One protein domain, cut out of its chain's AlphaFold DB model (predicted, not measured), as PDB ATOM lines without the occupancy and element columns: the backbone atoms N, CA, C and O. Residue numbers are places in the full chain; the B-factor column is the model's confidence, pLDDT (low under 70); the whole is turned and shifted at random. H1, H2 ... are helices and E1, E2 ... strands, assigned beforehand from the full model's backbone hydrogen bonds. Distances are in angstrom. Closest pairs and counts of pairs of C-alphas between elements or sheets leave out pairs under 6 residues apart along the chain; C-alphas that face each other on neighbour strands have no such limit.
ATOM      1  N   LEU A   3     133.629 146.255 134.614       92.44
ATOM      2  CA  LEU A   3     134.781 145.981 135.468       92.44
ATOM      3  C   LEU A   3     136.050 146.478 134.777       92.44
ATOM      4  O   LEU A   3     136.303 146.116 133.629       92.44
ATOM      5  N   SER A   4     136.855 147.266 135.477       91.00
ATOM      6  CA  SER A   4     138.224 147.594 135.081       91.00
ATOM      7  C   SER A   4     139.192 146.775 135.919       91.00
ATOM      8  O   SER A   4     139.046 146.704 137.143       91.00
ATOM      9  N   PHE A   5     140.176 146.175 135.264       92.62
ATOM     10  CA  PHE A   5     141.168 145.338 135.921       92.62
ATOM     11  C   PHE A   5     142.339 146.157 136.484       92.62
ATOM     12  O   PHE A   5     142.548 147.315 136.113       92.62
ATOM     13  N   ASP A   6     143.058 145.576 137.440       90.19
ATOM     14  CA  ASP A   6     144.268 146.134 138.065       90.19
ATOM     15  C   ASP A   6     145.493 146.088 137.138       90.19
ATOM     16  O   ASP A   6     146.310 147.011 137.153       90.19
ATOM     17  N   ARG A   7     145.570 145.066 136.285       91.38
ATOM     18  CA  ARG A   7     146.525 144.919 135.183       91.38
ATOM     19  C   ARG A   7     145.838 144.375 133.935       91.38
ATOM     20  O   ARG A   7     144.638 144.108 133.926       91.38
ATOM     21  N   ASP A   8     146.598 144.211 132.862       92.62
ATOM     22  CA  ASP A   8     146.121 143.508 131.685       92.62
ATOM     23  C   ASP A   8     146.259 141.982 131.844       92.62
ATOM     24  O   ASP A   8     147.239 141.445 132.379       92.62
ATOM     25  N   TYR A   9     145.262 141.271 131.337       96.31
ATOM     26  CA  TYR A   9     145.128 139.822 131.443       96.31
ATOM     27  C   TYR A   9     144.967 139.183 130.063       96.31
ATOM     28  O   TYR A   9     144.491 139.822 129.125       96.31
ATOM     29  N   SER A  10     145.354 137.918 129.912       97.06
ATOM     30  CA  SER A  10     144.966 137.130 128.743       97.06
ATOM     31  C   SER A  10     143.462 136.854 128.790       97.06
ATOM     32  O   SER A  10     142.827 136.967 129.841       97.06
ATOM     33  N   LEU A  11     142.876 136.478 127.654       97.06
ATOM     34  CA  LEU A  11     141.468 136.085 127.625       97.06
ATOM     35  C   LEU A  11     141.201 134.899 128.565       97.06
ATOM     36  O   LEU A  11     140.221 134.906 129.302       97.06
ATOM     37  N   GLU A  12     142.109 133.926 128.575       96.88
ATOM     38  CA  GLU A  12     142.046 132.729 129.412       96.88
ATOM     39  C   GLU A  12     142.133 133.084 130.901       96.88
ATOM     40  O   GLU A  12     141.352 132.568 131.697       96.88
ATOM     41  N   GLU A  13     143.033 134.003 131.281       97.69
ATOM     42  CA  GLU A  13     143.103 134.521 132.652       97.69
ATOM     43  C   GLU A  13     141.749 135.141 133.048       97.69
ATOM     44  O   GLU A  13     141.204 134.815 134.100       97.69
ATOM     45  N   VAL A  14     141.163 135.993 132.197       96.81
ATOM     46  CA  VAL A  14     139.863 136.631 132.481       96.81
ATOM     47  C   VAL A  14     138.747 135.600 132.637       96.81
ATOM     48  O   VAL A  14     137.977 135.680 133.591       96.81
ATOM     49  N   GLN A  15     138.666 134.625 131.733       94.94
ATOM     50  CA  GLN A  15     137.654 133.568 131.780       94.94
ATOM     51  C   GLN A  15     137.789 132.692 133.032       94.94
ATOM     52  O   GLN A  15     136.777 132.314 133.611       94.94
ATOM     53  N   ALA A  16     139.015 132.418 133.486       95.69
ATOM     54  CA  ALA A  16     139.267 131.632 134.693       95.69
ATOM     55  C   ALA A  16     138.986 132.405 135.997       95.69
ATOM     56  O   ALA A  16     138.656 131.801 137.016       95.69
ATOM     57  N   MET A  17     139.139 133.733 135.991       95.12
ATOM     58  CA  MET A  17     138.933 134.585 137.171       95.12
ATOM     59  C   MET A  17     137.465 134.957 137.419       95.12
ATOM     60  O   MET A  17     137.095 135.277 138.558       95.12
ATOM     61  N   LEU A  18     136.641 134.978 136.369       94.12
ATOM     62  CA  LEU A  18     135.221 135.297 136.480       94.12
ATOM     63  C   LEU A  18     134.441 134.102 137.061       94.12
ATOM     64  O   LEU A  18     134.651 132.970 136.631       94.12
ATOM     65  N   PRO A  19     133.515 134.327 138.015       93.69
ATOM     66  CA  PRO A  19     132.597 133.281 138.464       93.69
ATOM     67  C   PRO A  19     131.768 132.737 137.291       93.69
ATOM     68  O   PRO A  19     131.361 133.510 136.427       93.69
ATOM     69  N   GLY A  20     131.473 131.434 137.266       90.44
ATOM     70  CA  GLY A  20     130.786 130.793 136.134       90.44
ATOM     71  C   GLY A  20     129.369 131.324 135.869       90.44
ATOM     72  O   GLY A  20     128.869 131.255 134.748       90.44
ATOM     73  N   GLU A  21     128.728 131.899 136.883       91.12
ATOM     74  CA  GLU A  21     127.407 132.523 136.803       91.12
ATOM     75  C   GLU A  21     127.449 133.937 136.192       91.12
ATOM     76  O   GLU A  21     126.419 134.504 135.818       91.12
ATOM     77  N   VAL A  22     128.645 134.522 136.073       93.00
ATOM     78  CA  VAL A  22     128.880 135.847 135.502       93.00
ATOM     79  C   VAL A  22     129.169 135.713 134.012       93.00
ATOM     80  O   VAL A  22     130.168 135.131 133.601       93.00
ATOM     81  N   LYS A  23     128.313 136.311 133.179       93.38
ATOM     82  CA  LYS A  23     128.435 136.230 131.721       93.38
ATOM     83  C   LYS A  23     129.183 137.440 131.163       93.38
ATOM     84  O   LYS A  23     128.651 138.554 131.229       93.38
ATOM     85  N   PRO A  24     130.384 137.274 130.592       94.56
ATOM     86  CA  PRO A  24     131.070 138.356 129.903       94.56
ATOM     87  C   PRO A  24     130.370 138.670 128.577       94.56
ATOM     88  O   PRO A  24     130.102 137.784 127.776       94.56
ATOM     89  N   VAL A  25     130.073 139.947 128.329       94.44
ATOM     90  CA  VAL A  25     129.404 140.402 127.095       94.44
ATOM     91  C   VAL A  25     130.295 141.271 126.216       94.44
ATOM     92  O   VAL A  25     130.090 141.344 125.003       94.44
ATOM     93  N   TRP A  26     131.305 141.915 126.799       94.88
ATOM     94  CA  TRP A  26     132.236 142.764 126.065       94.88
ATOM     95  C   TRP A  26     133.582 142.838 126.774       94.88
ATOM     96  O   TRP A  26     133.637 143.263 127.923       94.88
ATOM     97  N   TYR A  27     134.664 142.480 126.094       96.00
ATOM     98  CA  TYR A  27     136.026 142.590 126.613       96.00
ATOM     99  C   TYR A  27     136.683 143.857 126.071       96.00
ATOM    100  O   TYR A  27     136.665 144.082 124.861       96.00
ATOM    101  N   TRP A  28     137.289 144.675 126.929       94.62
ATOM    102  CA  TRP A  28     138.078 145.834 126.504       94.62
ATOM    103  C   TRP A  28     139.532 145.435 126.278       94.62
ATOM    104  O   TRP A  28     140.194 144.943 127.189       94.62
ATOM    105  N   VAL A  29     140.024 145.661 125.062       94.50
ATOM    106  CA  VAL A  29     141.375 145.285 124.637       94.50
ATOM    107  C   VAL A  29     142.375 146.356 125.056       94.50
ATOM    108  O   VAL A  29     142.121 147.553 124.907       94.50
ATOM    109  N   ASN A  30     143.535 145.925 125.547       91.38
ATOM    110  CA  ASN A  30     144.671 146.792 125.794       91.38
ATOM    111  C   ASN A  30     145.248 147.271 124.459       91.38
ATOM    112  O   ASN A  30     145.889 146.515 123.736       91.38
ATOM    113  N   THR A  31     145.014 148.534 124.126       87.38
ATOM    114  CA  THR A  31     145.574 149.168 122.925       87.38
ATOM    115  C   THR A  31     146.479 150.344 123.293       87.38
ATOM    116  O   THR A  31     146.577 151.303 122.523       87.38
ATOM    117  N   TYR A  32     147.061 150.324 124.494       76.06
ATOM    118  CA  TYR A  32     147.911 151.386 125.030       76.06
ATOM    119  C   TYR A  32     149.388 150.993 124.939       76.06
ATOM    120  O   TYR A  32     149.748 149.850 125.193       76.06
ATOM    121  N   ASN A  33     150.245 151.957 124.602       63.41
ATOM    122  CA  ASN A  33     151.696 151.790 124.662       63.41
ATOM    123  C   ASN A  33     152.174 152.119 126.084       63.41
ATOM    124  O   ASN A  33     151.526 152.914 126.771       63.41
ATOM    125  N   GLU A  34     153.336 151.600 126.490       52.75
ATOM    126  CA  GLU A  34     153.966 151.962 127.766       52.75
ATOM    127  C   GLU A  34     154.102 153.481 127.935       52.75
ATOM    128  O   GLU A  34     153.867 153.971 129.023       52.75
ATOM    129  N   GLU A  35     154.335 154.274 126.884       48.78
ATOM    130  CA  GLU A  35     154.353 155.748 126.981       48.78
ATOM    131  C   GLU A  35     152.980 156.372 127.304       48.78
ATOM    132  O   GLU A  35     152.897 157.421 127.943       48.78
ATOM    133  N   GLY A  36     151.882 155.713 126.924       45.59
ATOM    134  CA  GLY A  36     150.518 156.116 127.285       45.59
ATOM    135  C   GLY A  36     150.126 155.751 128.721       45.59
ATOM    136  O   GLY A  36     149.172 156.332 129.242       45.59
ATOM    137  N   LEU A  37     150.862 154.819 129.340       43.91
ATOM    138  CA  LEU A  37     150.731 154.396 130.739       43.91
ATOM    139  C   LEU A  37     151.775 155.079 131.651       43.91
ATOM    140  O   LEU A  37     151.467 155.397 132.795       43.91
ATOM    141  N   ASN A  38     152.969 155.380 131.130       39.88
ATOM    142  CA  ASN A  38     154.101 156.009 131.824       39.88
ATOM    143  C   ASN A  38     154.068 157.544 131.761       39.88
ATOM    144  O   ASN A  38     154.749 158.203 132.544       39.88
ATOM    145  N   GLY A  39     153.258 158.134 130.873       39.62
ATOM    146  CA  GLY A  39     153.055 159.584 130.789       39.62
ATOM    147  C   GLY A  39     152.360 160.203 132.010       39.62
ATOM    148  O   GLY A  39     152.313 161.424 132.128       39.62
ATOM    149  N   GLN A  40     151.851 159.389 132.939       43.41
ATOM    150  CA  GLN A  40     151.319 159.852 134.215       43.41
ATOM    151  C   GLN A  40     151.721 158.889 135.325       43.41
ATOM    152  O   GLN A  40     151.160 157.808 135.490       43.41
ATOM    153  N   LYS A  41     152.691 159.330 136.131       38.38
ATOM    154  CA  LYS A  41     152.872 158.826 137.491       38.38
ATOM    155  C   LYS A  41     151.498 158.778 138.174       38.38
ATOM    156  O   LYS A  41     150.823 159.798 138.235       38.38
ATOM    157  N   ASN A  42     151.152 157.616 138.719       38.84
ATOM    158  CA  ASN A  42     150.028 157.373 139.625       38.84
ATOM    159  C   ASN A  42     148.607 157.491 139.025       38.84
ATOM    160  O   ASN A  42     147.995 158.548 138.981       38.84
ATOM    161  N   GLY A  43     148.005 156.340 138.713       45.28
ATOM    162  CA  GLY A  43     146.633 156.039 139.151       45.28
ATOM    163  C   GLY A  43     145.420 156.536 138.345       45.28
ATOM    164  O   GLY A  43     144.396 155.858 138.413       45.28
ATOM    165  N   GLU A  44     145.482 157.617 137.566       52.34
ATOM    166  CA  GLU A  44     144.266 158.426 137.300       52.34
ATOM    167  C   GLU A  44     143.675 158.440 135.878       52.34
ATOM    168  O   GLU A  44     142.828 159.282 135.577       52.34
ATOM    169  N   ARG A  45     144.015 157.513 134.975       55.66
ATOM    170  CA  ARG A  45     143.304 157.474 133.682       55.66
ATOM    171  C   ARG A  45     142.031 156.631 133.756       55.66
ATOM    172  O   ARG A  45     142.056 155.427 133.512       55.66
ATOM    173  N   ILE A  46     140.905 157.283 134.054       56.38
ATOM    174  CA  ILE A  46     139.570 156.727 133.791       56.38
ATOM    175  C   ILE A  46     139.377 156.698 132.273       56.38
ATOM    176  O   ILE A  46     139.444 157.729 131.605       56.38
ATOM    177  N   LEU A  47     139.168 155.505 131.722       60.56
ATOM    178  CA  LEU A  47     138.908 155.311 130.301       60.56
ATOM    179  C   LEU A  47     137.404 155.267 130.064       60.56
ATOM    180  O   LEU A  47     136.697 154.439 130.637       60.56
ATOM    181  N   PHE A  48     136.916 156.150 129.200       61.34
ATOM    182  CA  PHE A  48     135.525 156.107 128.772       61.34
ATOM    183  C   PHE A  48     135.330 155.052 127.679       61.34
ATOM    184  O   PHE A  48     136.238 154.758 126.902       61.34
ATOM    185  N   ALA A  49     134.115 154.507 127.575       61.19
ATOM    186  CA  ALA A  49     133.788 153.445 126.622       61.19
ATOM    187  C   ALA A  49     134.081 153.813 125.149       61.19
ATOM    188  O   ALA A  49     134.351 152.936 124.337       61.19
ATOM    189  N   ASN A  50     134.070 155.104 124.796       64.62
ATOM    190  CA  ASN A  50     134.397 155.595 123.451       64.62
ATOM    191  C   ASN A  50     135.910 155.714 123.174       64.62
ATOM    192  O   ASN A  50     136.295 156.080 122.064       64.62
ATOM    193  N   GLN A  51     136.761 155.446 124.165       69.88
ATOM    194  CA  GLN A  51     138.224 155.523 124.073       69.88
ATOM    195  C   GLN A  51     138.896 154.144 124.066       69.88
ATOM    196  O   GLN A  51     140.124 154.068 124.012       69.88
ATOM    197  N   VAL A  52     138.104 153.074 124.133       81.06
ATOM    198  CA  VAL A  52     138.565 151.685 124.180       81.06
ATOM    199  C   VAL A  52     138.041 150.910 122.979       81.06
ATOM    200  O   VAL A  52     136.919 151.117 122.516       81.06
ATOM    201  N   TYR A  53     138.861 149.990 122.485       91.19
ATOM    202  CA  TYR A  53     138.437 148.974 121.529       91.19
ATOM    203  C   TYR A  53     138.063 147.708 122.288       91.19
ATOM    204  O   TYR A  53     138.551 147.469 123.393       91.19
ATOM    205  N   GLY A  54     137.186 146.890 121.717       93.00
ATOM    206  CA  GLY A  54     136.767 145.685 122.406       93.00
ATOM    207  C   GLY A  54     136.244 144.586 121.510       93.00
ATOM    208  O   GLY A  54     136.005 144.772 120.317       93.00
ATOM    209  N   MET A  55     136.105 143.433 122.143       95.69
ATOM    210  CA  MET A  55     135.665 142.187 121.549       95.69
ATOM    211  C   MET A  55     134.311 141.817 122.139       95.69
ATOM    212  O   MET A  55     134.124 141.859 123.356       95.69
ATOM    213  N   LYS A  56     133.364 141.440 121.283       94.50
ATOM    214  CA  LYS A  56     132.047 140.986 121.726       94.50
ATOM    215  C   LYS A  56     132.191 139.598 122.355       94.50
ATOM    216  O   LYS A  56     132.641 138.685 121.681       94.50
ATOM    217  N   GLY A  57     131.820 139.456 123.625       94.12
ATOM    218  CA  GLY A  57     131.903 138.188 124.364       94.12
ATOM    219  C   GLY A  57     130.669 137.297 124.229       94.12
ATOM    220  O   GLY A  57     130.572 136.287 124.911       94.12
ATOM    221  N   VAL A  58     129.718 137.681 123.376       93.50
ATOM    222  CA  VAL A  58     128.466 136.953 123.158       93.50
ATOM    223  C   VAL A  58     128.146 136.800 121.676       93.50
ATOM    224  O   VAL A  58     128.282 137.740 120.884       93.50
ATOM    225  N   ASN A  59     127.647 135.621 121.334       91.50
ATOM    226  CA  ASN A  59     127.134 135.266 120.023       91.50
ATOM    227  C   ASN A  59     125.782 135.934 119.738       91.50
ATOM    228  O   ASN A  59     125.167 136.576 120.595       91.50
ATOM    229  N   SER A  60     125.314 135.822 118.495       87.62
ATOM    230  CA  SER A  60     124.017 136.379 118.072       87.62
ATOM    231  C   SER A  60     122.820 135.727 118.771       87.62
ATOM    232  O   SER A  60     121.776 136.359 118.888       87.62
ATOM    233  N   ASP A  61     122.979 134.495 119.255       89.56
ATOM    234  CA  ASP A  61     121.987 133.750 120.037       89.56
ATOM    235  C   ASP A  61     122.058 134.040 121.552       89.56
ATOM    236  O   ASP A  61     121.268 133.506 122.327       89.56
ATOM    237  N   GLY A  62     122.989 134.898 121.985       85.31
ATOM    238  CA  GLY A  62     123.188 135.256 123.389       85.31
ATOM    239  C   GLY A  62     124.028 134.264 124.200       85.31
ATOM    240  O   GLY A  62     124.175 134.460 125.409       85.31
ATOM    241  N   THR A  63     124.593 133.228 123.571       89.50
ATOM    242  CA  THR A  63     125.589 132.351 124.207       89.50
ATOM    243  C   THR A  63     126.944 133.050 124.328       89.50
ATOM    244  O   THR A  63     127.221 134.010 123.608       89.50
ATOM    245  N   THR A  64     127.782 132.608 125.267       89.38
ATOM    246  CA  THR A  64     129.146 133.132 125.421       89.38
ATOM    247  C   THR A  64     129.990 132.747 124.204       89.38
ATOM    248  O   THR A  64     129.996 131.589 123.801       89.38
ATOM    249  N   GLU A  65     130.709 133.712 123.636       93.81
ATOM    250  CA  GLU A  65     131.746 133.464 122.630       93.81
ATOM    251  C   GLU A  65     133.046 133.077 123.352       93.81
ATOM    252  O   GLU A  65     133.583 133.869 124.136       93.81
ATOM    253  N   GLU A  66     133.522 131.853 123.109       90.81
ATOM    254  CA  GLU A  66     134.708 131.291 123.763       90.81
ATOM    255  C   GLU A  66     135.988 132.019 123.346       90.81
ATOM    256  O   GLU A  66     136.851 132.265 124.191       90.81
ATOM    257  N   ASP A  67     136.113 132.408 122.075       95.00
ATOM    258  CA  ASP A  67     137.298 133.103 121.580       95.00
ATOM    259  C   ASP A  67     136.963 134.187 120.539       95.00
ATOM    260  O   ASP A  67     137.080 133.984 119.324       95.00
ATOM    261  N   PRO A  68     136.650 135.416 120.990       95.69
ATOM    262  CA  PRO A  68     136.307 136.501 120.084       95.69
ATOM    263  C   PRO A  68     137.534 137.147 119.410       95.69
ATOM    264  O   PRO A  68     137.371 138.067 118.596       95.69
ATOM    265  N   ARG A  69     138.767 136.697 119.709       96.56
ATOM    266  CA  ARG A  69     140.006 137.322 119.202       96.56
ATOM    267  C   ARG A  69     140.136 137.189 117.693       96.56
ATOM    268  O   ARG A  69     140.540 138.145 117.037       96.56
ATOM    269  N   LEU A  70     139.763 136.043 117.121       94.00
ATOM    270  CA  LEU A  70     139.871 135.815 115.673       94.00
ATOM    271  C   LEU A  70     138.997 136.791 114.879       94.00
ATOM    272  O   LEU A  70     139.468 137.432 113.939       94.00
ATOM    273  N   SER A  71     137.742 136.954 115.298       94.06
ATOM    274  CA  SER A  71     136.807 137.906 114.694       94.06
ATOM    275  C   SER A  71     137.301 139.347 114.837       94.06
ATOM    276  O   SER A  71     137.216 140.129 113.889       94.06
ATOM    277  N   PHE A  72     137.881 139.688 115.989       95.56
ATOM    278  CA  PHE A  72     138.468 141.003 116.234       95.56
ATOM    279  C   PHE A  72     139.674 141.293 115.326       95.56
ATOM    280  O   PHE A  72     139.696 142.314 114.636       95.56
ATOM    281  N   ILE A  73     140.637 140.369 115.246       95.81
ATOM    282  CA  ILE A  73     141.815 140.477 114.370       95.81
ATOM    283  C   ILE A  73     141.378 140.575 112.900       95.81
ATOM    284  O   ILE A  73     141.847 141.441 112.156       95.81
ATOM    285  N   SER A  74     140.418 139.745 112.484       95.19
ATOM    286  CA  SER A  74     139.847 139.778 111.133       95.19
ATOM    287  C   SER A  74     139.186 141.123 110.807       95.19
ATOM    288  O   SER A  74     139.371 141.660 109.707       95.19
ATOM    289  N   ALA A  75     138.468 141.720 111.764       94.31
ATOM    290  CA  ALA A  75     137.854 143.034 111.601       94.31
ATOM    291  C   ALA A  75     138.905 144.137 111.402       94.31
ATOM    292  O   ALA A  75     138.735 144.985 110.521       94.31
ATOM    293  N   ILE A  76     140.013 144.099 112.152       94.56
ATOM    294  CA  ILE A  76     141.130 145.040 111.986       94.56
ATOM    295  C   ILE A  76     141.749 144.888 110.594       94.56
ATOM    296  O   ILE A  76     141.821 145.864 109.843       94.56
ATOM    297  N   ASN A  77     142.112 143.662 110.211       94.38
ATOM    298  CA  ASN A  77     142.722 143.359 108.913       94.38
ATOM    299  C   ASN A  77     141.824 143.758 107.736       94.38
ATOM    300  O   ASN A  77     142.290 144.289 106.724       94.38
ATOM    301  N   SER A  78     140.517 143.548 107.872       94.00
ATOM    302  CA  SER A  78     139.526 143.992 106.890       94.00
ATOM    303  C   SER A  78     139.443 145.517 106.822       94.00
ATOM    304  O   SER A  78     139.350 146.084 105.731       94.00
ATOM    305  N   GLY A  79     139.510 146.196 107.969       92.50
ATOM    306  CA  GLY A  79     139.526 147.653 108.071       92.50
ATOM    307  C   GLY A  79     140.724 148.308 107.380       92.50
ATOM    308  O   GLY A  79     140.560 149.362 106.767       92.50
ATOM    309  N   LEU A  80     141.896 147.660 107.385       91.75
ATOM    310  CA  LEU A  80     143.090 148.134 106.665       91.75
ATOM    311  C   LEU A  80     142.889 148.177 105.145       91.75
ATOM    312  O   LEU A  80     143.333 149.115 104.476       91.75
ATOM    313  N   LYS A  81     142.197 147.166 104.606       91.31
ATOM    314  CA  LYS A  81     141.948 147.005 103.164       91.31
ATOM    315  C   LYS A  81     140.845 147.934 102.649       91.31
ATOM    316  O   LYS A  81     140.803 148.247 101.461       91.31
ATOM    317  N   ARG A  82     139.937 148.377 103.523       90.12
ATOM    318  CA  ARG A  82     138.804 149.234 103.154       90.12
ATOM    319  C   ARG A  82     139.233 150.695 103.028       90.12
ATOM    320  O   ARG A  82     139.721 151.299 103.982       90.12
ATOM    321  N   LYS A  83     138.939 151.312 101.880       88.38
ATOM    322  CA  LYS A  83     138.997 152.772 101.726       88.38
ATOM    323  C   LYS A  83     137.852 153.395 102.526       88.38
ATOM    324  O   LYS A  83     136.701 153.359 102.106       88.38
ATOM    325  N   SER A  84     138.158 153.916 103.709       89.56
ATOM    326  CA  SER A  84     137.183 154.571 104.581       89.56
ATOM    327  C   SER A  84     137.835 155.703 105.367       89.56
ATOM    328  O   SER A  84     139.052 155.714 105.555       89.56
ATOM    329  N   ARG A  85     137.017 156.607 105.919       90.25
ATOM    330  CA  ARG A  85     137.482 157.651 106.852       90.25
ATOM    331  C   ARG A  85     138.170 157.102 108.112       90.25
ATOM    332  O   ARG A  85     138.791 157.872 108.835       90.25
ATOM    333  N   TYR A  86     138.040 155.798 108.375       88.06
ATOM    334  CA  TYR A  86     138.595 155.119 109.545       88.06
ATOM    335  C   TYR A  86     139.914 154.375 109.273       88.06
ATOM    336  O   TYR A  86     140.446 153.706 110.160       88.06
ATOM    337  N   GLN A  87     140.448 154.446 108.050       89.88
ATOM    338  CA  GLN A  87     141.616 153.653 107.652       89.88
ATOM    339  C   GLN A  87     142.858 153.952 108.509       89.88
ATOM    340  O   GLN A  87     143.614 153.041 108.842       89.88
ATOM    341  N   LEU A  88     143.062 155.214 108.903       88.94
ATOM    342  CA  LEU A  88     144.178 155.608 109.766       88.94
ATOM    343  C   LEU A  88     144.047 155.017 111.178       88.94
ATOM    344  O   LEU A  88     145.040 154.620 111.779       88.94
ATOM    345  N   GLN A  89     142.825 154.935 111.702       89.50
ATOM    346  CA  GLN A  89     142.524 154.367 113.012       89.50
ATOM    347  C   GLN A  89     142.795 152.861 113.012       89.50
ATOM    348  O   GLN A  89     143.454 152.376 113.927       89.50
ATOM    349  N   PHE A  90     142.373 152.144 111.963       92.50
ATOM    350  CA  PHE A  90     142.706 150.726 111.797       92.50
ATOM    351  C   PHE A  90     144.212 150.493 111.689       92.50
ATOM    352  O   PHE A  90     144.722 149.573 112.317       92.50
ATOM    353  N   ARG A  91     144.933 151.347 110.952       91.44
ATOM    354  CA  ARG A  91     146.395 151.256 110.820       91.44
ATOM    355  C   ARG A  91     147.109 151.420 112.157       91.44
ATOM    356  O   ARG A  91     147.873 150.548 112.542       91.44
ATOM    357  N   ARG A  92     146.772 152.474 112.906       89.06
ATOM    358  CA  ARG A  92     147.328 152.713 114.247       89.06
ATOM    359  C   ARG A  92     147.008 151.577 115.212       89.06
ATOM    360  O   ARG A  92     147.834 151.232 116.044       89.06
ATOM    361  N   LEU A  93     145.796 151.028 115.143       90.75
ATOM    362  CA  LEU A  93     145.407 149.892 115.977       90.75
ATOM    363  C   LEU A  93     146.217 148.637 115.622       90.75
ATOM    364  O   LEU A  93     146.672 147.938 116.520       90.75
ATOM    365  N   TYR A  94     146.425 148.386 114.329       93.00
ATOM    366  CA  TYR A  94     147.221 147.262 113.849       93.00
ATOM    367  C   TYR A  94     148.684 147.349 114.285       93.00
ATOM    368  O   TYR A  94     149.207 146.401 114.863       93.00
ATOM    369  N   GLU A  95     149.333 148.490 114.049       90.19
ATOM    370  CA  GLU A  95     150.726 148.742 114.448       90.19
ATOM    371  C   GLU A  95     150.918 148.523 115.955       90.19
ATOM    372  O   GLU A  95     151.840 147.829 116.370       90.19
ATOM    373  N   ARG A  96     149.983 149.011 116.780       87.69
ATOM    374  CA  ARG A  96     150.025 148.809 118.237       87.69
ATOM    375  C   ARG A  96     149.909 147.350 118.652       87.69
ATOM    376  O   ARG A  96     150.668 146.895 119.495       87.69
ATOM    377  N   LEU A  97     148.934 146.632 118.100       91.88
ATOM    378  CA  LEU A  97     148.661 145.259 118.521       91.88
ATOM    379  C   LEU A  97     149.669 144.262 117.949       91.88
ATOM    380  O   LEU A  97     149.927 143.247 118.576       91.88
ATOM    381  N   SER A  98     150.263 144.543 116.792       91.38
ATOM    382  CA  SER A  98     151.294 143.670 116.219       91.38
ATOM    383  C   SER A  98     152.641 143.765 116.941       91.38
ATOM    384  O   SER A  98     153.479 142.882 116.766       91.38
ATOM    385  N   ASN A  99     152.854 144.798 117.768       82.88
ATOM    386  CA  ASN A  99     154.085 145.017 118.535       82.88
ATOM    387  C   ASN A  99     155.355 144.869 117.669       82.88
ATOM    388  O   ASN A  99     156.248 144.086 117.989       82.88
ATOM    389  N   ASP A 100     155.362 145.536 116.510       77.38
ATOM    390  CA  ASP A 100     156.429 145.512 115.496       77.38
ATOM    391  C   ASP A 100     156.724 144.142 114.848       77.38
ATOM    392  O   ASP A 100     157.633 144.021 114.026       77.38
ATOM    393  N   LYS A 101     155.928 143.102 115.132       79.75
ATOM    394  CA  LYS A 101     156.094 141.754 114.547       79.75
ATOM    395  C   LYS A 101     155.431 141.582 113.182       79.75
ATOM    396  O   LYS A 101     155.513 140.514 112.588       79.75
ATOM    397  N   GLY A 102     154.761 142.616 112.679       85.94
ATOM    398  CA  GLY A 102     154.138 142.606 111.355       85.94
ATOM    399  C   GLY A 102     152.835 141.811 111.253       85.94
ATOM    400  O   GLY A 102     152.203 141.874 110.201       85.94
ATOM    401  N   GLU A 103     152.385 141.149 112.320       92.94
ATOM    402  CA  GLU A 103     151.086 140.476 112.428       92.94
ATOM    403  C   GLU A 103     150.519 140.576 113.849       92.94
ATOM    404  O   GLU A 103     151.266 140.747 114.808       92.94
ATOM    405  N   ILE A 104     149.191 140.485 113.982       94.50
ATOM    406  CA  ILE A 104     148.517 140.405 115.284       94.50
ATOM    407  C   ILE A 104     148.205 138.935 115.567       94.50
ATOM    408  O   ILE A 104     147.391 138.332 114.862       94.50
ATOM    409  N   THR A 105     148.799 138.383 116.618       94.50
ATOM    410  CA  THR A 105     148.497 137.045 117.133       94.50
ATOM    411  C   THR A 105     147.516 137.117 118.307       94.50
ATOM    412  O   THR A 105     147.237 138.188 118.857       94.50
ATOM    413  N   LYS A 106     146.961 135.969 118.716       94.31
ATOM    414  CA  LYS A 106     146.032 135.908 119.858       94.31
ATOM    415  C   LYS A 106     146.697 136.349 121.162       94.31
ATOM    416  O   LYS A 106     146.043 136.956 122.003       94.31
ATOM    417  N   GLU A 107     147.988 136.077 121.303       92.31
ATOM    418  CA  GLU A 107     148.807 136.387 122.475       92.31
ATOM    419  C   GLU A 107     149.050 137.892 122.614       92.31
ATOM    420  O   GLU A 107     149.265 138.386 123.720       92.31
ATOM    421  N   ASN A 108     148.973 138.638 121.508       92.56
ATOM    422  CA  ASN A 108     149.044 140.092 121.548       92.56
ATOM    423  C   ASN A 108     147.780 140.741 122.127       92.56
ATOM    424  O   ASN A 108     147.814 141.902 122.537       92.56
ATOM    425  N   ILE A 109     146.652 140.025 122.154       94.88
ATOM    426  CA  ILE A 109     145.386 140.565 122.638       94.88
ATOM    427  C   ILE A 109     145.305 140.393 124.153       94.88
ATOM    428  O   ILE A 109     144.995 139.320 124.669       94.88
ATOM    429  N   ARG A 110     145.551 141.492 124.865       95.12
ATOM    430  CA  ARG A 110     145.397 141.586 126.320       95.12
ATOM    431  C   ARG A 110     144.112 142.334 126.667       95.12
ATOM    432  O   ARG A 110     143.666 143.186 125.903       95.12
ATOM    433  N   VAL A 111     143.508 142.030 127.808       95.31
ATOM    434  CA  VAL A 111     142.219 142.567 128.263       95.31
ATOM    435  C   VAL A 111     142.426 143.398 129.524       95.31
ATOM    436  O   VAL A 111     143.040 142.933 130.477       95.31
ATOM    437  N   ILE A 112     141.892 144.619 129.544       93.62
ATOM    438  CA  ILE A 112     142.007 145.579 130.668       93.62
ATOM    439  C   ILE A 112     140.693 145.779 131.428       93.62
ATOM    440  O   ILE A 112     140.610 146.542 132.391       93.62
ATOM    441  N   GLY A 113     139.636 145.116 130.980       93.00
ATOM    442  CA  GLY A 113     138.361 145.099 131.667       93.00
ATOM    443  C   GLY A 113     137.285 144.417 130.844       93.00
ATOM    444  O   GLY A 113     137.500 144.012 129.698       93.00
ATOM    445  N   VAL A 114     136.116 144.269 131.447       94.88
ATOM    446  CA  VAL A 114     135.021 143.487 130.886       94.88
ATOM    447  C   VAL A 114     133.676 144.051 131.327       94.88
ATOM    448  O   VAL A 114     133.477 144.439 132.477       94.88
ATOM    449  N   VAL A 115     132.721 144.086 130.407       93.94
ATOM    450  CA  VAL A 115     131.308 144.265 130.729       93.94
ATOM    451  C   VAL A 115     130.711 142.886 130.938       93.94
ATOM    452  O   VAL A 115     130.841 142.014 130.079       93.94
ATOM    453  N   VAL A 116     130.042 142.705 132.069       93.88
ATOM    454  CA  VAL A 116     129.419 141.446 132.473       93.88
ATOM    455  C   VAL A 116     127.938 141.620 132.784       93.88
ATOM    456  O   VAL A 116     127.478 142.703 133.171       93.88
ATOM    457  N   THR A 117     127.196 140.529 132.649       92.31
ATOM    458  CA  THR A 117     125.787 140.403 133.024       92.31
ATOM    459  C   THR A 117     125.584 139.192 133.934       92.31
ATOM    460  O   THR A 117     126.433 138.307 134.024       92.31
ATOM    461  N   GLY A 118     124.473 139.185 134.663       90.00
ATOM    462  CA  GLY A 118     124.105 138.142 135.618       90.00
ATOM    463  C   GLY A 118     123.069 138.676 136.600       90.00
ATOM    464  O   GLY A 118     122.707 139.855 136.549       90.00
ATOM    465  N   ASP A 119     122.578 137.811 137.479       90.00
ATOM    466  CA  ASP A 119     121.643 138.213 138.525       90.00
ATOM    467  C   ASP A 119     122.355 138.887 139.712       90.00
ATOM    468  O   ASP A 119     123.585 138.964 139.801       90.00
ATOM    469  N   THR A 120     121.567 139.392 140.661       88.25
ATOM    470  CA  THR A 120     122.086 140.066 141.855       88.25
ATOM    471  C   THR A 120     123.012 139.173 142.687       88.25
ATOM    472  O   THR A 120     123.954 139.686 143.290       88.25
ATOM    473  N   ALA A 121     122.756 137.862 142.753       90.56
ATOM    474  CA  ALA A 121     123.582 136.932 143.521       90.56
ATOM    475  C   ALA A 121     124.956 136.752 142.860       90.56
ATOM    476  O   ALA A 121     125.981 136.945 143.511       90.56
ATOM    477  N   SER A 122     124.966 136.524 141.551       90.62
ATOM    478  CA  SER A 122     126.158 136.372 140.717       90.62
ATOM    479  C   SER A 122     127.014 137.639 140.740       90.62
ATOM    480  O   SER A 122     128.227 137.581 140.920       90.62
ATOM    481  N   MET A 123     126.390 138.822 140.650       91.00
ATOM    482  CA  MET A 123     127.110 140.102 140.712       91.00
ATOM    483  C   MET A 123     127.760 140.363 142.077       91.00
ATOM    484  O   MET A 123     128.791 141.030 142.145       91.00
ATOM    485  N   LYS A 124     127.200 139.841 143.179       91.56
ATOM    486  CA  LYS A 124     127.820 139.966 144.511       91.56
ATOM    487  C   LYS A 124     129.122 139.175 144.625       91.56
ATOM    488  O   LYS A 124     129.979 139.586 145.402       91.56
ATOM    489  N   LEU A 125     129.298 138.109 143.839       93.19
ATOM    490  CA  LEU A 125     130.533 137.315 143.816       93.19
ATOM    491  C   LEU A 125     131.745 138.113 143.314       93.19
ATOM    492  O   LEU A 125     132.879 137.714 143.560       93.19
ATOM    493  N   LEU A 126     131.514 139.238 142.632       92.75
ATOM    494  CA  LEU A 126     132.550 140.132 142.117       92.75
ATOM    495  C   LEU A 126     133.004 141.187 143.140       92.75
ATOM    496  O   LEU A 126     133.879 141.990 142.836       92.75
ATOM    497  N   ARG A 127     132.417 141.233 144.342       89.44
ATOM    498  CA  ARG A 127     132.851 142.183 145.376       89.44
ATOM    499  C   ARG A 127     134.229 141.811 145.914       89.44
ATOM    500  O   ARG A 127     134.541 140.633 146.066       89.44
ATOM    501  N   ASP A 128     135.026 142.839 146.193       87.62
ATOM    502  CA  ASP A 128     136.325 142.750 146.873       87.62
ATOM    503  C   ASP A 128     137.336 141.802 146.202       87.62
ATOM    504  O   ASP A 128     138.260 141.290 146.835       87.62
ATOM    505  N   LYS A 129     137.182 141.562 144.893       93.44
ATOM    506  CA  LYS A 129     138.167 140.821 144.103       93.44
ATOM    507  C   LYS A 129     139.365 141.714 143.817       93.44
ATOM    508  O   LYS A 129     139.223 142.788 143.246       93.44
ATOM    509  N   ASN A 130     140.551 141.232 144.170       93.19
ATOM    510  CA  ASN A 130     141.819 141.943 143.999       93.19
ATOM    511  C   ASN A 130     142.143 142.299 142.538       93.19
ATOM    512  O   ASN A 130     142.755 143.331 142.301       93.19
ATOM    513  N   TYR A 131     141.692 141.490 141.575       92.38
ATOM    514  CA  TYR A 131     141.857 141.763 140.144       92.38
ATOM    515  C   TYR A 131     140.943 142.889 139.623       92.38
ATOM    516  O   TYR A 131     141.048 143.285 138.464       92.38
ATOM    517  N   ILE A 132     140.007 143.399 140.434       92.38
ATOM    518  CA  ILE A 132     139.096 144.488 140.062       92.38
ATOM    519  C   ILE A 132     139.612 145.788 140.672       92.38
ATOM    520  O   ILE A 132     139.522 146.011 141.876       92.38
ATOM    521  N   LYS A 133     140.089 146.694 139.816       90.31
ATOM    522  CA  LYS A 133     140.503 148.046 140.214       90.31
ATOM    523  C   LYS A 133     139.309 148.965 140.449       90.31
ATOM    524  O   LYS A 133     139.319 149.788 141.359       90.31
ATOM    525  N   ALA A 134     138.306 148.869 139.583       87.94
ATOM    526  CA  ALA A 134     137.099 149.680 139.648       87.94
ATOM    527  C   ALA A 134     135.927 148.938 139.007       87.94
ATOM    528  O   ALA A 134     136.102 148.183 138.050       87.94
ATOM    529  N   ALA A 135     134.720 149.187 139.507       88.81
ATOM    530  CA  ALA A 135     133.497 148.642 138.941       88.81
ATOM    531  C   ALA A 135     132.407 149.713 138.890       88.81
ATOM    532  O   ALA A 135     132.263 150.512 139.814       88.81
ATOM    533  N   THR A 136     131.612 149.708 137.820       85.94
ATOM    534  CA  THR A 136     130.398 150.523 137.714       85.94
ATOM    535  C   THR A 136     129.185 149.645 137.435       85.94
ATOM    536  O   THR A 136     129.197 148.760 136.567       85.94
ATOM    537  N   LEU A 137     128.117 149.868 138.195       83.88
ATOM    538  CA  LEU A 137     126.859 149.155 138.043       83.88
ATOM    539  C   LEU A 137     125.874 150.032 137.270       83.88
ATOM    540  O   LEU A 137     125.221 150.899 137.836       83.88
TER     541      LEU A 137
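AT A GLANCE: This is residues 3 to 137 of the 144 residues of the protein "Sigma factor regulator" of Thermosediminibacter litoriperuensis (UniProt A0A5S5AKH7). A strongly twisted wall of five antiparallel strands has H1 and the first part of H3 on one of its faces. H3 folds back into H4 as a helical hairpin beyond the E3 edge of the wall, while little H5 sits toward the other end of the longest axis, and residues 38 to 44, of which 38 belongs to H2, stick out and stand free. The printed part has 135 residues with five named helices and five named strands, in the order E1 H1 E2 H2 E3 H3 H4 E4 H5 E5, and the class is mixed, helices and strands. The sheet runs E3 E2 E4 E1 E5. The whole is compact, with a radius of gyration of the C-alphas of 15.6 A and spans of 47 by 43 by 25 A.

IN THESE COORDINATES: Find C-alpha 3 at (134.781, 145.981, 135.468), where E1 begins; it covers residues 3 to 9 and is 12.7 A long. H1 follows at residues 11 to 17, 10.0 A long. E2, residues 23 to 29, is 17.3 A long, and H2 takes residues 34 to 38. Read on to E3, residues 53 to 56, 10.2 A long. At C-alpha 69, (140.006, 137.322, 119.202), begins H3, the longest helix, which runs 18.8 A to residue 81. H4 spans residues 87 to 98, 16.3 A. E4, residues 111 to 117, is 17.2 A long, H5 takes residues 120 to 124, and E5 runs 10.8 A from residue 132 to C-alpha 136 at (130.398, 150.523, 137.714).

HOW THE PARTS SIT: Start with the sheet, whose edge strands are E3 and E5. Between E1 and E5, at 152 degrees, look for N 4 and O 134, 2.8 A apart. E4 and E1 are antiparallel at 145 degrees, with N 5 and O 112 at 2.9 A. E2 and E4, at 155 degrees, have N 25 and O 115 within hydrogen-bond range at 2.8 A. E3 and E2, at 153 degrees, have N 55 and O 27 at 2.8 A. H1 and H3 lie on the same face of the sheet, giving two layers, helices over one face. The closest C-alphas of H1 and E4 are those of Leu 11 and Val 111, 6.6 A apart. H3 lies over E3 at a height over the sheet of 9.8 A, but only just, with a local plane fitted to 6 C-alphas; there it runs slantwise to the strands, at 50 degrees to E3 on the local plane. The closest C-alphas of E3 and H3 are those of Met 55 and Phe 72, 6.1 A apart. With residues 76 to 80 alone, H3 touches H4, the closest C-alphas being those of Leu 80 and Phe 90 at 5.8 A; this helical hairpin has a steep tilt of 44 degrees, opposite ways. H4 is not on the sheet. H5 is only just not on it, with 4 pairs of C-alphas within 10 A. H2 is not on the sheet and is apart from H3 and H4, for instance. Two split strand-helix-strand units, in each of which the two strands run the same way with another strand between them in the sheet, have right-handed crossovers: E1, H1, E2, with E4 between E1 and E2, and E4, H5, E5, with E1 between E4 and E5. In H1, H2, H4 and H5 every O i to N i+4 pair is within hydrogen-bond range; in H3 it is 8 of 9.

THE WHOLE: The two C-alphas farthest apart are those of Lys 83 and Ala 121, at 47.3 A. The printed part has no cut. The links H2 to E3, E3 to H3 and H4 to E4 are long. Check the B-factor column for low confidence at residues 33 to 51; the mean pLDDT of the printed part is 86.1.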